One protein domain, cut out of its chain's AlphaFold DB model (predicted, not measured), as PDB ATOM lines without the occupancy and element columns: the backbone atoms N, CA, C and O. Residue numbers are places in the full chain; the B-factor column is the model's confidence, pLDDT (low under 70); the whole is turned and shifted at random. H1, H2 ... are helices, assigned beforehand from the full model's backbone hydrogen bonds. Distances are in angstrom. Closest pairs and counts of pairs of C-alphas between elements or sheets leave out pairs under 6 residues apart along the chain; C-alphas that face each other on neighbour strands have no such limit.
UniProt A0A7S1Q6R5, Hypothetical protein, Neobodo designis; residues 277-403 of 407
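What this domain is: This is residues 277 to 403 of the 407 residues of the protein "Hypothetical protein" of Neobodo designis (UniProt A0A7S1Q6R5). A cluster of crossed helices has H2 near its middle, between H4 and H7, and residues 396 to 403, of which 396 to 402 belong to H7, stick out as an arm. H3 crosses H4, H6 reaches from the start of H3 to the start of H1, and H5 packs on the last residue of H2. The printed part has 127 residues with seven named helices, H1 to H7 in chain order, and no named strand; the class is all helix. It is compact, with a radius of gyration of the C-alphas of 15.3 A, and spans 51 by 34 by 31 A.

Where its parts are: Find C-alpha 382 at (139.881, 101.978, 124.628); from there H7, the longest helix, residues 382 to 402, runs 30.0 A to C-alpha 402 at (169.652, 104.958, 121.993). Next look at H2, residues 289 to 301, 18.9 A long, and H4, residues 326 to 339, 20.0 A. H3, residues 304 to 318, measures 20.3 A, and H6, residues 363 to 379, 23.5 A. The printed part begins with H1, residues 277 to 286, 14.2 A, at C-alpha 277 (133.792, 107.238, 135.055); H5, residues 347 to 357, is 14.6 A long.

How they stand to each other: Start at Gly 387 of H7: its C-alpha is 6.3 A from that of Leu 293, the closest pair of H7 and H2, which touch about perpendicular at 74 degrees. H2 and H4 are the hubs, touching three helices each. They touch at a steep tilt of 68 degrees, only just short of perpendicular, closest at the C-alphas of Leu 295 and Ile 334, 6.7 A. Residue 301 alone of H2 touches H5, closest at Trp 301 and Ala 350, 5.6 A between C-alphas. H3 touches H4 about perpendicular at 81 degrees, with C-alphas 311 and 333 closest at 5.7 A. H6 touches H3 at C-alphas 304 and 365, their closest, 4.9 A, and H1 at C-alphas 277 and 375, their closest, 5.4 A. H1 and H4 touch only at their ends, closest at C-alphas 283 and 327, 5.6 A. H5 and H7 are apart. In H1, H2, H3, H4 and H6 every O i to N i+4 pair is within hydrogen-bond range; H5 has 5 of 7 and H7 15 of 17.

The domain as a whole: The C-alphas of Leu 321 and His 403 are farthest apart, at 51.5 A. Without residues 396 to 403, which stand free, the body spans 36 by 32 by 29 A. The printed part has no cut and no long link. Mean pLDDT of the printed part is 77.1; look for values under 70 at residues 345 to 361 and 394 to 403, among others.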
ATOM      1  N   TYR A 277     133.025 107.541 136.259       88.50
ATOM      2  CA  TYR A 277     133.792 107.238 135.055       88.50
ATOM      3  C   TYR A 277     133.253 107.980 133.827       88.50
ATOM      4  O   TYR A 277     134.031 108.591 133.104       88.50
ATOM      5  N   MET A 278     131.935 107.983 133.608       87.38
ATOM      6  CA  MET A 278     131.341 108.703 132.476       87.38
ATOM      7  C   MET A 278     131.596 110.210 132.558       87.38
ATOM      8  O   MET A 278     131.961 110.807 131.556       87.38
ATOM      9  N   CYS A 279     131.482 110.816 133.745       86.69
ATOM     10  CA  CYS A 279     131.789 112.240 133.923       86.69
ATOM     11  C   CYS A 279     133.254 112.559 133.597       86.69
ATOM     12  O   CYS A 279     133.539 113.585 132.983       86.69
ATOM     13  N   GLU A 280     134.166 111.685 134.015       86.62
ATOM     14  CA  GLU A 280     135.596 111.847 133.774       86.62
ATOM     15  C   GLU A 280     135.929 111.689 132.286       86.62
ATOM     16  O   GLU A 280     136.638 112.516 131.717       86.62
ATOM     17  N   MET A 281     135.355 110.680 131.625       86.38
ATOM     18  CA  MET A 281     135.509 110.482 130.182       86.38
ATOM     19  C   MET A 281     134.892 111.620 129.373       86.38
ATOM     20  O   MET A 281     135.496 112.061 128.402       86.38
ATOM     21  N   ASP A 282     133.724 112.126 129.770       87.31
ATOM     22  CA  ASP A 282     133.092 113.265 129.110       87.31
ATOM     23  C   ASP A 282     133.972 114.514 129.204       87.31
ATOM     24  O   ASP A 282     134.064 115.263 128.234       87.31
ATOM     25  N   CYS A 283     134.635 114.734 130.345       84.38
ATOM     26  CA  CYS A 283     135.597 115.822 130.500       84.38
ATOM     27  C   CYS A 283     136.826 115.584 129.610       84.38
ATOM     28  O   CYS A 283     137.157 116.429 128.783       84.38
ATOM     29  N   PHE A 284     137.434 114.396 129.699       85.44
ATOM     30  CA  PHE A 284     138.613 114.003 128.927       85.44
ATOM     31  C   PHE A 284     138.408 114.128 127.410       85.44
ATOM     32  O   PHE A 284     139.260 114.659 126.707       85.44
ATOM     33  N   LEU A 285     137.266 113.675 126.888       85.94
ATOM     34  CA  LEU A 285     136.957 113.730 125.456       85.94
ATOM     35  C   LEU A 285     136.714 115.153 124.946       85.94
ATOM     36  O   LEU A 285     136.832 115.397 123.748       85.94
ATOM     37  N   GLN A 286     136.353 116.079 125.835       87.06
ATOM     38  CA  GLN A 286     136.166 117.483 125.488       87.06
ATOM     39  C   GLN A 286     137.479 118.273 125.458       87.06
ATOM     40  O   GLN A 286     137.471 119.388 124.931       87.06
ATOM     41  N   LEU A 287     138.569 117.733 126.015       84.19
ATOM     42  CA  LEU A 287     139.900 118.342 125.953       84.19
ATOM     43  C   LEU A 287     140.481 118.253 124.544       84.19
ATOM     44  O   LEU A 287     140.203 117.310 123.796       84.19
ATOM     45  N   ASP A 288     141.354 119.202 124.225       87.75
ATOM     46  CA  ASP A 288     142.138 119.147 123.000       87.75
ATOM     47  C   ASP A 288     143.080 117.926 123.000       87.75
ATOM     48  O   ASP A 288     143.572 117.510 124.054       87.75
ATOM     49  N   PRO A 289     143.400 117.342 121.827       86.50
ATOM     50  CA  PRO A 289     144.226 116.133 121.748       86.50
ATOM     51  C   PRO A 289     145.606 116.267 122.403       86.50
ATOM     52  O   PRO A 289     146.164 115.278 122.876       86.50
ATOM     53  N   GLN A 290     146.169 117.477 122.423       86.12
ATOM     54  CA  GLN A 290     147.448 117.745 123.077       86.12
ATOM     55  C   GLN A 290     147.310 117.731 124.603       86.12
ATOM     56  O   GLN A 290     148.120 117.106 125.285       86.12
ATOM     57  N   ASP A 291     146.252 118.341 125.134       87.62
ATOM     58  CA  ASP A 291     145.975 118.361 126.571       87.62
ATOM     59  C   ASP A 291     145.606 116.963 127.084       87.62
ATOM     60  O   ASP A 291     145.999 116.586 128.185       87.62
ATOM     61  N   GLN A 292     144.948 116.139 126.263       87.31
ATOM     62  CA  GLN A 292     144.723 114.720 126.560       87.31
ATOM     63  C   GLN A 292     146.040 113.946 126.735       87.31
ATOM     64  O   GLN A 292     146.162 113.112 127.635       87.31
ATOM     65  N   LEU A 293     147.037 114.194 125.877       85.25
ATOM     66  CA  LEU A 293     148.353 113.557 125.988       85.25
ATOM     67  C   LEU A 293     149.108 114.042 127.224       85.25
ATOM     68  O   LEU A 293     149.678 113.223 127.945       85.25
ATOM     69  N   ASP A 294     149.083 115.345 127.485       86.12
ATOM     70  CA  ASP A 294     149.739 115.939 128.647       86.12
ATOM     71  C   ASP A 294     149.110 115.448 129.957       86.12
ATOM     72  O   ASP A 294     149.829 115.077 130.884       86.12
ATOM     73  N   LEU A 295     147.783 115.323 130.015       85.81
ATOM     74  CA  LEU A 295     147.079 114.747 131.158       85.81
ATOM     75  C   LEU A 295     147.441 113.271 131.378       85.81
ATOM     76  O   LEU A 295     147.716 112.858 132.505       85.81
ATOM     77  N   ASN A 296     147.519 112.479 130.306       84.88
ATOM     78  CA  ASN A 296     147.962 111.085 130.395       84.88
ATOM     79  C   ASN A 296     149.415 110.971 130.880       84.88
ATOM     80  O   ASN A 296     149.730 110.085 131.678       84.88
ATOM     81  N   ARG A 297     150.300 111.883 130.453       81.44
ATOM     82  CA  ARG A 297     151.672 111.976 130.975       81.44
ATOM     83  C   ARG A 297     151.657 112.301 132.468       81.44
ATOM     84  O   ARG A 297     152.301 111.596 133.238       81.44
ATOM     85  N   LEU A 298     150.875 113.290 132.900       83.06
ATOM     86  CA  LEU A 298     150.755 113.656 134.316       83.06
ATOM     87  C   LEU A 298     150.280 112.473 135.170       83.06
ATOM     88  O   LEU A 298     150.914 112.159 136.174       83.06
ATOM     89  N   PHE A 299     149.236 111.755 134.753       82.94
ATOM     90  CA  PHE A 299     148.721 110.597 135.496       82.94
ATOM     91  C   PHE A 299     149.629 109.367 135.471       82.94
ATOM     92  O   PHE A 299     149.504 108.502 136.339       82.94
ATOM     93  N   MET A 300     150.556 109.280 134.515       77.12
ATOM     94  CA  MET A 300     151.573 108.231 134.500       77.12
ATOM     95  C   MET A 300     152.694 108.490 135.517       77.12
ATOM     96  O   MET A 300     153.306 107.536 135.997       77.12
ATOM     97  N   TRP A 301     152.972 109.753 135.855       74.25
ATOM     98  CA  TRP A 301     154.158 110.128 136.639       74.25
ATOM     99  C   TRP A 301     153.857 110.729 138.013       74.25
ATOM    100  O   TRP A 301     154.719 110.693 138.894       74.25
ATOM    101  N   ILE A 302     152.660 111.278 138.213       77.00
ATOM    102  CA  ILE A 302     152.259 111.999 139.423       77.00
ATOM    103  C   ILE A 302     151.149 111.222 140.138       77.00
ATOM    104  O   ILE A 302     150.262 110.633 139.517       77.00
ATOM    105  N   ARG A 303     151.188 111.214 141.478       77.69
ATOM    106  CA  ARG A 303     150.074 110.692 142.275       77.69
ATOM    107  C   ARG A 303     148.838 111.543 142.084       77.69
ATOM    108  O   ARG A 303     148.902 112.750 141.904       77.69
ATOM    109  N   ILE A 304     147.689 110.914 142.257       83.88
ATOM    110  CA  ILE A 304     146.419 111.619 142.093       83.88
ATOM    111  C   ILE A 304     146.146 112.523 143.293       83.88
ATOM    112  O   ILE A 304     145.566 113.584 143.114       83.88
ATOM    113  N   SER A 305     146.625 112.169 144.489       82.12
ATOM    114  CA  SER A 305     146.626 113.090 145.633       82.12
ATOM    115  C   SER A 305     147.477 114.340 145.386       82.12
ATOM    116  O   SER A 305     147.017 115.443 145.661       82.12
ATOM    117  N   ASP A 306     148.679 114.179 144.826       81.81
ATOM    118  CA  ASP A 306     149.578 115.296 144.510       81.81
ATOM    119  C   ASP A 306     148.996 116.161 143.375       81.81
ATOM    120  O   ASP A 306     148.968 117.384 143.478       81.81
ATOM    121  N   PHE A 307     148.449 115.533 142.327       84.94
ATOM    122  CA  PHE A 307     147.722 116.230 141.264       84.94
ATOM    123  C   PHE A 307     146.515 116.993 141.815       84.94
ATOM    124  O   PHE A 307     146.303 118.141 141.448       84.94
ATOM    125  N   LYS A 308     145.753 116.387 142.733       85.31
ATOM    126  CA  LYS A 308     144.630 117.044 143.405       85.31
ATOM    127  C   LYS A 308     145.092 118.253 144.214       85.31
ATOM    128  O   LYS A 308     144.461 119.292 144.123       85.31
ATOM    129  N   ALA A 309     146.184 118.139 144.968       84.06
ATOM    130  CA  ALA A 309     146.717 119.257 145.739       84.06
ATOM    131  C   ALA A 309     147.127 120.429 144.834       84.06
ATOM    132  O   ALA A 309     146.829 121.575 145.153       84.06
ATOM    133  N   ILE A 310     147.749 120.138 143.686       84.00
ATOM    134  CA  ILE A 310     148.068 121.152 142.672       84.00
ATOM    135  C   ILE A 310     146.781 121.736 142.087       84.00
ATOM    136  O   ILE A 310     146.655 122.947 141.990       84.00
ATOM    137  N   ALA A 311     145.810 120.900 141.722       85.69
ATOM    138  CA  ALA A 311     144.539 121.368 141.185       85.69
ATOM    139  C   ALA A 311     143.820 122.299 142.173       85.69
ATOM    140  O   ALA A 311     143.379 123.372 141.777       85.69
ATOM    141  N   ASP A 312     143.757 121.931 143.454       88.25
ATOM    142  CA  ASP A 312     143.142 122.737 144.507       88.25
ATOM    143  C   ASP A 312     143.894 124.081 144.681       88.25
ATOM    144  O   ASP A 312     143.253 125.130 144.723       88.25
ATOM    145  N   GLU A 313     145.237 124.075 144.682       88.12
ATOM    146  CA  GLU A 313     146.076 125.290 144.728       88.12
ATOM    147  C   GLU A 313     145.786 126.229 143.545       88.12
ATOM    148  O   GLU A 313     145.616 127.438 143.706       88.12
ATOM    149  N   VAL A 314     145.705 125.665 142.342       88.38
ATOM    150  CA  VAL A 314     145.469 126.407 141.103       88.38
ATOM    151  C   VAL A 314     144.055 126.972 141.059       88.38
ATOM    152  O   VAL A 314     143.863 128.118 140.657       88.38
ATOM    153  N   MET A 315     143.059 126.202 141.499       89.94
ATOM    154  CA  MET A 315     141.685 126.688 141.588       89.94
ATOM    155  C   MET A 315     141.560 127.812 142.616       89.94
ATOM    156  O   MET A 315     140.911 128.809 142.328       89.94
ATOM    157  N   GLU A 316     142.220 127.718 143.770       91.31
ATOM    158  CA  GLU A 316     142.197 128.790 144.772       91.31
ATOM    159  C   GLU A 316     142.792 130.104 144.233       91.31
ATOM    160  O   GLU A 316     142.304 131.188 144.554       91.31
ATOM    161  N   GLN A 317     143.808 130.020 143.370       90.06
ATOM    162  CA  GLN A 317     144.461 131.188 142.775       90.06
ATOM    163  C   GLN A 317     143.694 131.775 141.582       90.06
ATOM    164  O   GLN A 317     143.580 132.998 141.465       90.06
ATOM    165  N   HIS A 318     143.182 130.927 140.687       86.62
ATOM    166  CA  HIS A 318     142.652 131.357 139.388       86.62
ATOM    167  C   HIS A 318     141.122 131.337 139.289       86.62
ATOM    168  O   HIS A 318     140.561 132.118 138.520       86.62
ATOM    169  N   ASP A 319     140.437 130.486 140.054       88.31
ATOM    170  CA  ASP A 319     138.971 130.396 140.086       88.31
ATOM    171  C   ASP A 319     138.447 130.042 141.493       88.31
ATOM    172  O   ASP A 319     137.830 128.991 141.695       88.31
ATOM    173  N   PRO A 320     138.651 130.922 142.496       85.38
ATOM    174  CA  PRO A 320     138.267 130.645 143.885       85.38
ATOM    175  C   PRO A 320     136.751 130.500 144.075       85.38
ATOM    176  O   PRO A 320     136.284 129.988 145.091       85.38
ATOM    177  N   LEU A 321     135.962 130.983 143.113       86.75
ATOM    178  CA  LEU A 321     134.505 130.889 143.118       86.75
ATOM    179  C   LEU A 321     133.986 129.670 142.336       86.75
ATOM    180  O   LEU A 321     132.771 129.465 142.306       86.75
ATOM    181  N   HIS A 322     134.873 128.866 141.735       83.56
ATOM    182  CA  HIS A 322     134.544 127.708 140.900       83.56
ATOM    183  C   HIS A 322     133.475 128.014 139.837       83.56
ATOM    184  O   HIS A 322     132.523 127.249 139.652       83.56
ATOM    185  N   VAL A 323     133.592 129.168 139.178       88.06
ATOM    186  CA  VAL A 323     132.623 129.634 138.174       88.06
ATOM    187  C   VAL A 323     132.864 128.956 136.826       88.06
ATOM    188  O   VAL A 323     131.924 128.803 136.041       88.06
ATOM    189  N   LEU A 324     134.106 128.543 136.556       86.06
ATOM    190  CA  LEU A 324     134.485 127.879 135.314       86.06
ATOM    191  C   LEU A 324     133.809 126.513 135.184       86.06
ATOM    192  O   LEU A 324     133.494 125.827 136.161       86.06
ATOM    193  N   LYS A 325     133.600 126.085 133.938       87.50
ATOM    194  CA  LYS A 325     133.099 124.732 133.676       87.50
ATOM    195  C   LYS A 325     134.186 123.697 133.989       87.50
ATOM    196  O   LYS A 325     135.364 123.999 133.832       87.50
ATOM    197  N   PRO A 326     133.820 122.439 134.304       83.31
ATOM    198  CA  PRO A 326     134.793 121.389 134.630       83.31
ATOM    199  C   PRO A 326     135.896 121.191 133.580       83.31
ATOM    200  O   PRO A 326     137.049 120.970 133.935       83.31
ATOM    201  N   LYS A 327     135.550 121.318 132.291       87.69
ATOM    202  CA  LYS A 327     136.514 121.268 131.184       87.69
ATOM    203  C   LYS A 327     137.560 122.384 131.301       87.69
ATOM    204  O   LYS A 327     138.752 122.109 131.295       87.69
ATOM    205  N   GLU A 328     137.099 123.625 131.430       87.00
ATOM    206  CA  GLU A 328     137.948 124.823 131.493       87.00
ATOM    207  C   GLU A 328     138.826 124.809 132.757       87.00
ATOM    208  O   GLU A 328     139.986 125.207 132.716       87.00
ATOM    209  N   GLN A 329     138.297 124.286 133.869       87.31
ATOM    210  CA  GLN A 329     139.065 124.053 135.096       87.31
ATOM    211  C   GLN A 329     140.211 123.068 134.855       87.31
ATOM    212  O   GLN A 329     141.344 123.335 135.251       87.31
ATOM    213  N   LEU A 330     139.943 121.950 134.174       87.94
ATOM    214  CA  LEU A 330     140.961 120.945 133.877       87.94
ATOM    215  C   LEU A 330     142.027 121.471 132.902       87.94
ATOM    216  O   LEU A 330     143.213 121.256 133.137       87.94
ATOM    217  N   GLU A 331     141.629 122.202 131.859       89.19
ATOM    218  CA  GLU A 331     142.559 122.863 130.929       89.19
ATOM    219  C   GLU A 331     143.476 123.851 131.656       89.19
ATOM    220  O   GLU A 331     144.684 123.872 131.418       89.19
ATOM    221  N   LEU A 332     142.930 124.623 132.598       89.50
ATOM    222  CA  LEU A 332     143.699 125.577 133.390       89.50
ATOM    223  C   LEU A 332     144.708 124.876 134.316       89.50
ATOM    224  O   LEU A 332     145.862 125.296 134.396       89.50
ATOM    225  N   VAL A 333     144.324 123.759 134.944       90.12
ATOM    226  CA  VAL A 333     145.254 122.932 135.736       90.12
ATOM    227  C   VAL A 333     146.361 122.335 134.862       90.12
ATOM    228  O   VAL A 333     147.525 122.342 135.265       90.12
ATOM    229  N   ILE A 334     146.037 121.838 133.665       89.25
ATOM    230  CA  ILE A 334     147.032 121.284 132.731       89.25
ATOM    231  C   ILE A 334     147.994 122.371 132.250       89.25
ATOM    232  O   ILE A 334     149.206 122.144 132.230       89.25
ATOM    233  N   ALA A 335     147.483 123.554 131.906       89.31
ATOM    234  CA  ALA A 335     148.299 124.692 131.500       89.31
ATOM    235  C   ALA A 335     149.280 125.099 132.607       89.31
ATOM    236  O   ALA A 335     150.465 125.310 132.337       89.31
ATOM    237  N   GLU A 336     148.823 125.120 133.859       89.44
ATOM    238  CA  GLU A 336     149.698 125.389 134.994       89.44
ATOM    239  C   GLU A 336     150.736 124.273 135.180       89.44
ATOM    240  O   GLU A 336     151.925 124.550 135.345       89.44
ATOM    241  N   CYS A 337     150.336 123.003 135.083       86.56
ATOM    242  CA  CYS A 337     151.265 121.874 135.168       86.56
ATOM    243  C   CYS A 337     152.341 121.928 134.074       86.56
ATOM    244  O   CYS A 337     153.502 121.601 134.333       86.56
ATOM    245  N   ARG A 338     151.972 122.381 132.872       87.62
ATOM    246  CA  ARG A 338     152.894 122.625 131.760       87.62
ATOM    247  C   ARG A 338     153.858 123.766 132.079       87.62
ATOM    248  O   ARG A 338     155.057 123.609 131.885       87.62
ATOM    249  N   SER A 339     153.366 124.875 132.640       87.88
ATOM    250  CA  SER A 339     154.215 126.005 133.057       87.88
ATOM    251  C   SER A 339     155.242 125.609 134.129       87.88
ATOM    252  O   SER A 339     156.376 126.082 134.117       87.88
ATOM    253  N   ARG A 340     154.870 124.666 135.007       84.69
ATOM    254  CA  ARG A 340     155.727 124.087 136.052       84.69
ATOM    255  C   ARG A 340     156.660 122.980 135.528       84.69
ATOM    256  O   ARG A 340     157.405 122.401 136.314       84.69
ATOM    257  N   GLY A 341     156.614 122.655 134.231       82.06
ATOM    258  CA  GLY A 341     157.432 121.608 133.603       82.06
ATOM    259  C   GLY A 341     157.083 120.181 134.044       82.06
ATOM    260  O   GLY A 341     157.870 119.257 133.851       82.06
ATOM    261  N   LEU A 342     155.911 119.969 134.651       80.25
ATOM    262  CA  LEU A 342     155.505 118.669 135.198       80.25
ATOM    263  C   LEU A 342     155.119 117.659 134.108       80.25
ATOM    264  O   LEU A 342     155.219 116.452 134.320       80.25
ATOM    265  N   THR A 343     154.710 118.145 132.938       79.50
ATOM    266  CA  THR A 343     154.379 117.340 131.750       79.50
ATOM    267  C   THR A 343     155.617 116.816 131.014       79.50
ATOM    268  O   THR A 343     155.513 115.843 130.269       79.50
ATOM    269  N   GLU A 344     156.781 117.438 131.227       74.81
ATOM    270  CA  GLU A 344     158.058 117.128 130.560       74.81
ATOM    271  C   GLU A 344     159.006 116.289 131.437       74.81
ATOM    272  O   GLU A 344     160.155 116.047 131.070       74.81
ATOM    273  N   LEU A 345     158.543 115.848 132.613       65.44
ATOM    274  CA  LEU A 345     159.383 115.170 133.596       65.44
ATOM    275  C   LEU A 345     159.976 113.861 133.041       65.44
ATOM    276  O   LEU A 345     159.250 113.003 132.533       65.44
ATOM    277  N   ASP A 346     161.295 113.692 133.196       59.84
ATOM    278  CA  ASP A 346     162.027 112.527 132.691       59.84
ATOM    279  C   ASP A 346     161.487 111.211 133.308       59.84
ATOM    280  O   ASP A 346     161.450 111.072 134.545       59.84
ATOM    281  N   PRO A 347     161.082 110.224 132.481       55.19
ATOM    282  CA  PRO A 347     160.553 108.935 132.926       55.19
ATOM    283  C   PRO A 347     161.461 108.179 133.911       55.19
ATOM    284  O   PRO A 347     160.960 107.407 134.734       55.19
ATOM    285  N   GLU A 348     162.784 108.373 133.863       54.81
ATOM    286  CA  GLU A 348     163.721 107.699 134.776       54.81
ATOM    287  C   GLU A 348     163.760 108.320 136.182       54.81
ATOM    288  O   GLU A 348     163.968 107.619 137.182       54.81
ATOM    289  N   LEU A 349     163.523 109.630 136.290       59.03
ATOM    290  CA  LEU A 349     163.357 110.315 137.575       59.03
ATOM    291  C   LEU A 349     161.996 109.997 138.203       59.03
ATOM    292  O   LEU A 349     161.902 109.830 139.423       59.03
ATOM    293  N   ALA A 350     160.958 109.849 137.380       55.28
ATOM    294  CA  ALA A 350     159.628 109.450 137.831       55.28
ATOM    295  C   ALA A 350     159.593 107.991 138.334       55.28
ATOM    296  O   ALA A 350     158.982 107.709 139.366       55.28
ATOM    297  N   GLY A 351     160.324 107.074 137.683       53.38
ATOM    298  CA  GLY A 351     160.452 105.674 138.115       53.38
ATOM    299  C   GLY A 351     161.077 105.509 139.507       53.38
ATOM    300  O   GLY A 351     160.595 104.715 140.315       53.38
ATOM    301  N   ARG A 352     162.087 106.327 139.839       53.16
ATOM    302  CA  ARG A 352     162.690 106.360 141.187       53.16
ATOM    303  C   ARG A 352     161.747 106.920 142.249       53.16
ATOM    304  O   ARG A 352     161.800 106.494 143.402       53.16
ATOM    305  N   ARG A 353     160.843 107.834 141.876       56.28
ATOM    306  CA  ARG A 353     159.747 108.246 142.762       56.28
ATOM    307  C   ARG A 353     158.754 107.096 142.944       56.28
ATOM    308  O   ARG A 353     158.386 106.833 144.081       56.28
ATOM    309  N   TYR A 354     158.414 106.339 141.900       50.78
ATOM    310  CA  TYR A 354     157.453 105.222 141.955       50.78
ATOM    311  C   TYR A 354     157.745 104.169 143.042       50.78
ATOM    312  O   TYR A 354     156.827 103.761 143.752       50.78
ATOM    313  N   GLU A 355     159.007 103.791 143.267       51.28
ATOM    314  CA  GLU A 355     159.366 102.867 144.362       51.28
ATOM    315  C   GLU A 355     159.096 103.450 145.759       51.28
ATOM    316  O   GLU A 355     158.660 102.739 146.667       51.28
ATOM    317  N   SER A 356     159.297 104.758 145.938       48.41
ATOM    318  CA  SER A 356     158.944 105.452 147.184       48.41
ATOM    319  C   SER A 356     157.427 105.637 147.347       48.41
ATOM    320  O   SER A 356     156.927 105.674 148.471       48.41
ATOM    321  N   LEU A 357     156.694 105.683 146.228       49.94
ATOM    322  CA  LEU A 357     155.251 105.918 146.151       49.94
ATOM    323  C   LEU A 357     154.423 104.672 146.491       49.94
ATOM    324  O   LEU A 357     153.392 104.795 147.143       49.94
ATOM    325  N   VAL A 358     154.901 103.466 146.160       54.25
ATOM    326  CA  VAL A 358     154.266 102.195 146.582       54.25
ATOM    327  C   VAL A 358     154.314 102.011 148.107       54.25
ATOM    328  O   VAL A 358     153.517 101.273 148.688       54.25
ATOM    329  N   ARG A 359     155.236 102.700 148.787       55.25
ATOM    330  CA  ARG A 359     155.478 102.545 150.226       55.25
ATOM    331  C   ARG A 359     154.444 103.260 151.105       55.25
ATOM    332  O   ARG A 359     154.340 102.922 152.282       55.25
ATOM    333  N   GLN A 360     153.685 104.215 150.560       62.28
ATOM    334  CA  GLN A 360     152.594 104.901 151.258       62.28
ATOM    335  C   GLN A 360     151.265 104.649 150.531       62.28
ATOM    336  O   GLN A 360     151.146 105.009 149.361       62.28
ATOM    337  N   PRO A 361     150.252 104.051 151.186       64.00
ATOM    338  CA  PRO A 361     148.971 103.801 150.539       64.00
ATOM    339  C   PRO A 361     148.233 105.123 150.279       64.00
ATOM    340  O   PRO A 361     147.675 105.721 151.198       64.00
ATOM    341  N   ASP A 362     148.216 105.571 149.023       77.06
ATOM    342  CA  ASP A 362     147.390 106.691 148.571       77.06
ATOM    343  C   ASP A 362     146.006 106.184 148.144       77.06
ATOM    344  O   ASP A 362     145.813 105.644 147.051       77.06
ATOM    345  N   MET A 363     145.027 106.363 149.032       79.31
ATOM    346  CA  MET A 363     143.652 105.924 148.801       79.31
ATOM    347  C   MET A 363     142.983 106.660 147.634       79.31
ATOM    348  O   MET A 363     142.168 106.047 146.948       79.31
ATOM    349  N   TYR A 364     143.331 107.925 147.368       80.81
ATOM    350  CA  TYR A 364     142.769 108.672 146.236       80.81
ATOM    351  C   TYR A 364     143.242 108.082 144.914       80.81
ATOM    352  O   TYR A 364     142.440 107.855 144.009       80.81
ATOM    353  N   HIS A 365     144.533 107.764 144.833       83.19
ATOM    354  CA  HIS A 365     145.109 107.145 143.650       83.19
ATOM    355  C   HIS A 365     144.530 105.751 143.394       83.19
ATOM    356  O   HIS A 365     144.115 105.453 142.274       83.19
ATOM    357  N   ILE A 366     144.414 104.918 144.436       84.69
ATOM    358  CA  ILE A 366     143.797 103.588 144.321       84.69
ATOM    359  C   ILE A 366     142.332 103.706 143.885       84.69
ATOM    360  O   ILE A 366     141.903 102.990 142.981       84.69
ATOM    361  N   PHE A 367     141.561 104.605 144.498       85.81
ATOM    362  CA  PHE A 367     140.138 104.761 144.199       85.81
ATOM    363  C   PHE A 367     139.886 105.264 142.773       85.81
ATOM    364  O   PHE A 367     138.990 104.762 142.090       85.81
ATOM    365  N   TYR A 368     140.687 106.217 142.298       86.75
ATOM    366  CA  TYR A 368     140.594 106.708 140.926       86.75
ATOM    367  C   TYR A 368     140.913 105.609 139.914       86.75
ATOM    368  O   TYR A 368     140.108 105.347 139.022       86.75
ATOM    369  N   TRP A 369     142.038 104.902 140.074       86.31
ATOM    370  CA  TRP A 369     142.399 103.830 139.144       86.31
ATOM    371  C   TRP A 369     141.418 102.664 139.198       86.31
ATOM    372  O   TRP A 369     141.106 102.083 138.162       86.31
ATOM    373  N   MET A 370     140.860 102.363 140.373       86.12
ATOM    374  CA  MET A 370     139.755 101.417 140.504       86.12
ATOM    375  C   MET A 370     138.529 101.885 139.706       86.12
ATOM    376  O   MET A 370     137.936 101.086 138.986       86.12
ATOM    377  N   THR A 371     138.168 103.168 139.794       87.75
ATOM    378  CA  THR A 371     137.041 103.754 139.050       87.75
ATOM    379  C   THR A 371     137.267 103.672 137.543       87.75
ATOM    380  O   THR A 371     136.388 103.203 136.822       87.75
ATOM    381  N   MET A 372     138.465 104.030 137.078       86.00
ATOM    382  CA  MET A 372     138.853 103.930 135.671       86.00
ATOM    383  C   MET A 372     138.856 102.493 135.160       86.00
ATOM    384  O   MET A 372     138.351 102.222 134.075       86.00
ATOM    385  N   TYR A 373     139.381 101.556 135.948       86.25
ATOM    386  CA  TYR A 373     139.432 100.147 135.575       86.25
ATOM    387  C   TYR A 373     138.034  99.530 135.486       86.25
ATOM    388  O   TYR A 373     137.697  98.889 134.495       86.25
ATOM    389  N   ILE A 374     137.193  99.768 136.496       84.69
ATOM    390  CA  ILE A 374     135.803  99.305 136.503       84.69
ATOM    391  C   ILE A 374     135.048  99.922 135.322       84.69
ATOM    392  O   ILE A 374     134.418  99.203 134.550       84.69
ATOM    393  N   GLY A 375     135.144 101.239 135.147       82.50
ATOM    394  CA  GLY A 375     134.510 101.955 134.047       82.50
ATOM    395  C   GLY A 375     134.937 101.437 132.675       82.50
ATOM    396  O   GLY A 375     134.088 101.213 131.815       82.50
ATOM    397  N   TRP A 376     136.222 101.132 132.499       82.88
ATOM    398  CA  TRP A 376     136.742 100.491 131.295       82.88
ATOM    399  C   TRP A 376     136.130  99.106 131.052       82.88
ATOM    400  O   TRP A 376     135.656  98.841 129.946       82.88
ATOM    401  N   CYS A 377     136.063  98.248 132.079       82.25
ATOM    402  CA  CYS A 377     135.457  96.918 131.966       82.25
ATOM    403  C   CYS A 377     133.979  96.964 131.547       82.25
ATOM    404  O   CYS A 377     133.522  96.065 130.844       82.25
ATOM    405  N   PHE A 378     133.232  97.988 131.969       78.19
ATOM    406  CA  PHE A 378     131.807  98.130 131.645       78.19
ATOM    407  C   PHE A 378     131.534  98.942 130.372       78.19
ATOM    408  O   PHE A 378     130.535  98.700 129.701       78.19
ATOM    409  N   GLY A 379     132.392  99.910 130.040       68.50
ATOM    410  CA  GLY A 379     132.193 100.853 128.938       68.50
ATOM    411  C   GLY A 379     132.962 100.529 127.656       68.50
ATOM    412  O   GLY A 379     132.722 101.178 126.643       68.50
ATOM    413  N   GLY A 380     133.901  99.574 127.677       64.38
ATOM    414  CA  GLY A 380     134.712  99.211 126.506       64.38
ATOM    415  C   GLY A 380     135.632 100.335 125.999       64.38
ATOM    416  O   GLY A 380     136.101 100.287 124.863       64.38
ATOM    417  N   GLY A 381     135.871 101.365 126.817       60.47
ATOM    418  CA  GLY A 381     136.550 102.599 126.427       60.47
ATOM    419  C   GLY A 381     138.051 102.423 126.216       60.47
ATOM    420  O   GLY A 381     138.840 102.694 127.112       60.47
ATOM    421  N   GLN A 382     138.463 102.014 125.017       64.38
ATOM    422  CA  GLN A 382     139.881 101.978 124.628       64.38
ATOM    423  C   GLN A 382     140.502 103.376 124.494       64.38
ATOM    424  O   GLN A 382     141.716 103.507 124.493       64.38
ATOM    425  N   ILE A 383     139.691 104.436 124.401       65.56
ATOM    426  CA  ILE A 383     140.167 105.787 124.068       65.56
ATOM    427  C   ILE A 383     141.106 106.331 125.153       65.56
ATOM    428  O   ILE A 383     142.204 106.781 124.837       65.56
ATOM    429  N   TYR A 384     140.737 106.202 126.428       66.62
ATOM    430  CA  TYR A 384     141.584 106.644 127.538       66.62
ATOM    431  C   TYR A 384     142.897 105.845 127.611       66.62
ATOM    432  O   TYR A 384     143.975 106.414 127.771       66.62
ATOM    433  N   TRP A 385     142.834 104.527 127.398       71.56
ATOM    434  CA  TRP A 385     144.007 103.646 127.437       71.56
ATOM    435  C   TRP A 385     144.920 103.772 126.213       71.56
ATOM    436  O   TRP A 385     146.135 103.641 126.353       71.56
ATOM    437  N   SER A 386     144.372 104.105 125.045       72.81
ATOM    438  CA  SER A 386     145.134 104.293 123.805       72.81
ATOM    439  C   SER A 386     146.159 105.424 123.914       72.81
ATOM    440  O   SER A 386     147.236 105.352 123.326       72.81
ATOM    441  N   GLY A 387     145.874 106.440 124.737       69.00
ATOM    442  CA  GLY A 387     146.836 107.486 125.074       69.00
ATOM    443  C   GLY A 387     148.048 106.933 125.829       69.00
ATOM    444  O   GLY A 387     149.185 107.255 125.487       69.00
ATOM    445  N   PHE A 388     147.830 106.037 126.795       69.88
ATOM    446  CA  PHE A 388     148.918 105.366 127.515       69.88
ATOM    447  C   PHE A 388     149.698 104.396 126.626       69.88
ATOM    448  O   PHE A 388     150.913 104.291 126.771       69.88
ATOM    449  N   GLU A 389     149.035 103.687 125.710       74.00
ATOM    450  CA  GLU A 389     149.703 102.817 124.732       74.00
ATOM    451  C   GLU A 389     150.598 103.628 123.794       74.00
ATOM    452  O   GLU A 389     151.780 103.324 123.667       74.00
ATOM    453  N   ARG A 390     150.092 104.744 123.262       72.75
ATOM    454  CA  ARG A 390     150.877 105.660 122.427       72.75
ATOM    455  C   ARG A 390     152.116 106.195 123.152       72.75
ATOM    456  O   ARG A 390     153.181 106.286 122.549       72.75
ATOM    457  N   LEU A 391     151.998 106.520 124.440       69.81
ATOM    458  CA  LEU A 391     153.131 106.966 125.261       69.81
ATOM    459  C   LEU A 391     154.136 105.835 125.536       69.81
ATOM    460  O   LEU A 391     155.345 106.074 125.578       69.81
ATOM    461  N   LYS A 392     153.663 104.596 125.708       72.31
ATOM    462  CA  LYS A 392     154.540 103.419 125.821       72.31
ATOM    463  C   LYS A 392     155.303 103.167 124.522       72.31
ATOM    464  O   LYS A 392     156.499 102.891 124.590       72.31
ATOM    465  N   ASP A 393     154.648 103.308 123.376       73.94
ATOM    466  CA  ASP A 393     155.265 103.139 122.058       73.94
ATOM    467  C   ASP A 393     156.291 104.243 121.765       73.94
ATOM    468  O   ASP A 393     157.390 103.952 121.293       73.94
ATOM    469  N   GLU A 394     155.986 105.498 122.119       69.38
ATOM    470  CA  GLU A 394     156.928 106.626 122.040       69.38
ATOM    471  C   GLU A 394     158.188 106.347 122.877       69.38
ATOM    472  O   GLU A 394     159.314 106.520 122.405       69.38
ATOM    473  N   LYS A 395     158.015 105.809 124.093       65.38
ATOM    474  CA  LYS A 395     159.129 105.398 124.959       65.38
ATOM    475  C   LYS A 395     159.931 104.234 124.370       65.38
ATOM    476  O   LYS A 395     161.161 104.255 124.428       65.38
ATOM    477  N   ALA A 396     159.264 103.225 123.814       62.81
ATOM    478  CA  ALA A 396     159.925 102.083 123.186       62.81
ATOM    479  C   ALA A 396     160.738 102.515 121.952       62.81
ATOM    480  O   ALA A 396     161.886 102.101 121.789       62.81
ATOM    481  N   GLY A 397     160.183 103.407 121.126       60.44
ATOM    482  CA  GLY A 397     160.867 104.005 119.979       60.44
ATOM    483  C   GLY A 397     162.077 104.853 120.381       60.44
ATOM    484  O   GLY A 397     163.145 104.712 119.784       60.44
ATOM    485  N   ALA A 398     161.948 105.663 121.438       59.16
ATOM    486  CA  ALA A 398     163.059 106.435 121.989       59.16
ATOM    487  C   ALA A 398     164.183 105.517 122.506       59.16
ATOM    488  O   ALA A 398     165.339 105.709 122.143       59.16
ATOM    489  N   MET A 399     163.861 104.460 123.264       54.25
ATOM    490  CA  MET A 399     164.854 103.472 123.721       54.25
ATOM    491  C   MET A 399     165.571 102.761 122.563       54.25
ATOM    492  O   MET A 399     166.775 102.519 122.647       54.25
ATOM    493  N   HIS A 400     164.869 102.454 121.469       53.38
ATOM    494  CA  HIS A 400     165.486 101.846 120.288       53.38
ATOM    495  C   HIS A 400     166.456 102.787 119.556       53.38
ATOM    496  O   HIS A 400     167.458 102.312 119.020       53.38
ATOM    497  N   GLN A 401     166.229 104.105 119.580       48.19
ATOM    498  CA  GLN A 401     167.175 105.084 119.029       48.19
ATOM    499  C   GLN A 401     168.480 105.180 119.834       48.19
ATOM    500  O   GLN A 401     169.538 105.389 119.241       48.19
ATOM    501  N   TYR A 402     168.446 104.955 121.150       50.12
ATOM    502  CA  TYR A 402     169.652 104.958 121.993       50.12
ATOM    503  C   TYR A 402     170.460 103.650 121.940       50.12
ATOM    504  O   TYR A 402     171.600 103.617 122.402       50.12
ATOM    505  N   HIS A 403     169.911 102.585 121.344       48.25
ATOM    506  CA  HIS A 403     170.567 101.277 121.223       48.25
ATOM    507  C   HIS A 403     171.136 100.961 119.834       48.25
ATOM    508  O   HIS A 403     171.614  99.846 119.620       48.25
TER     509      HIS A 403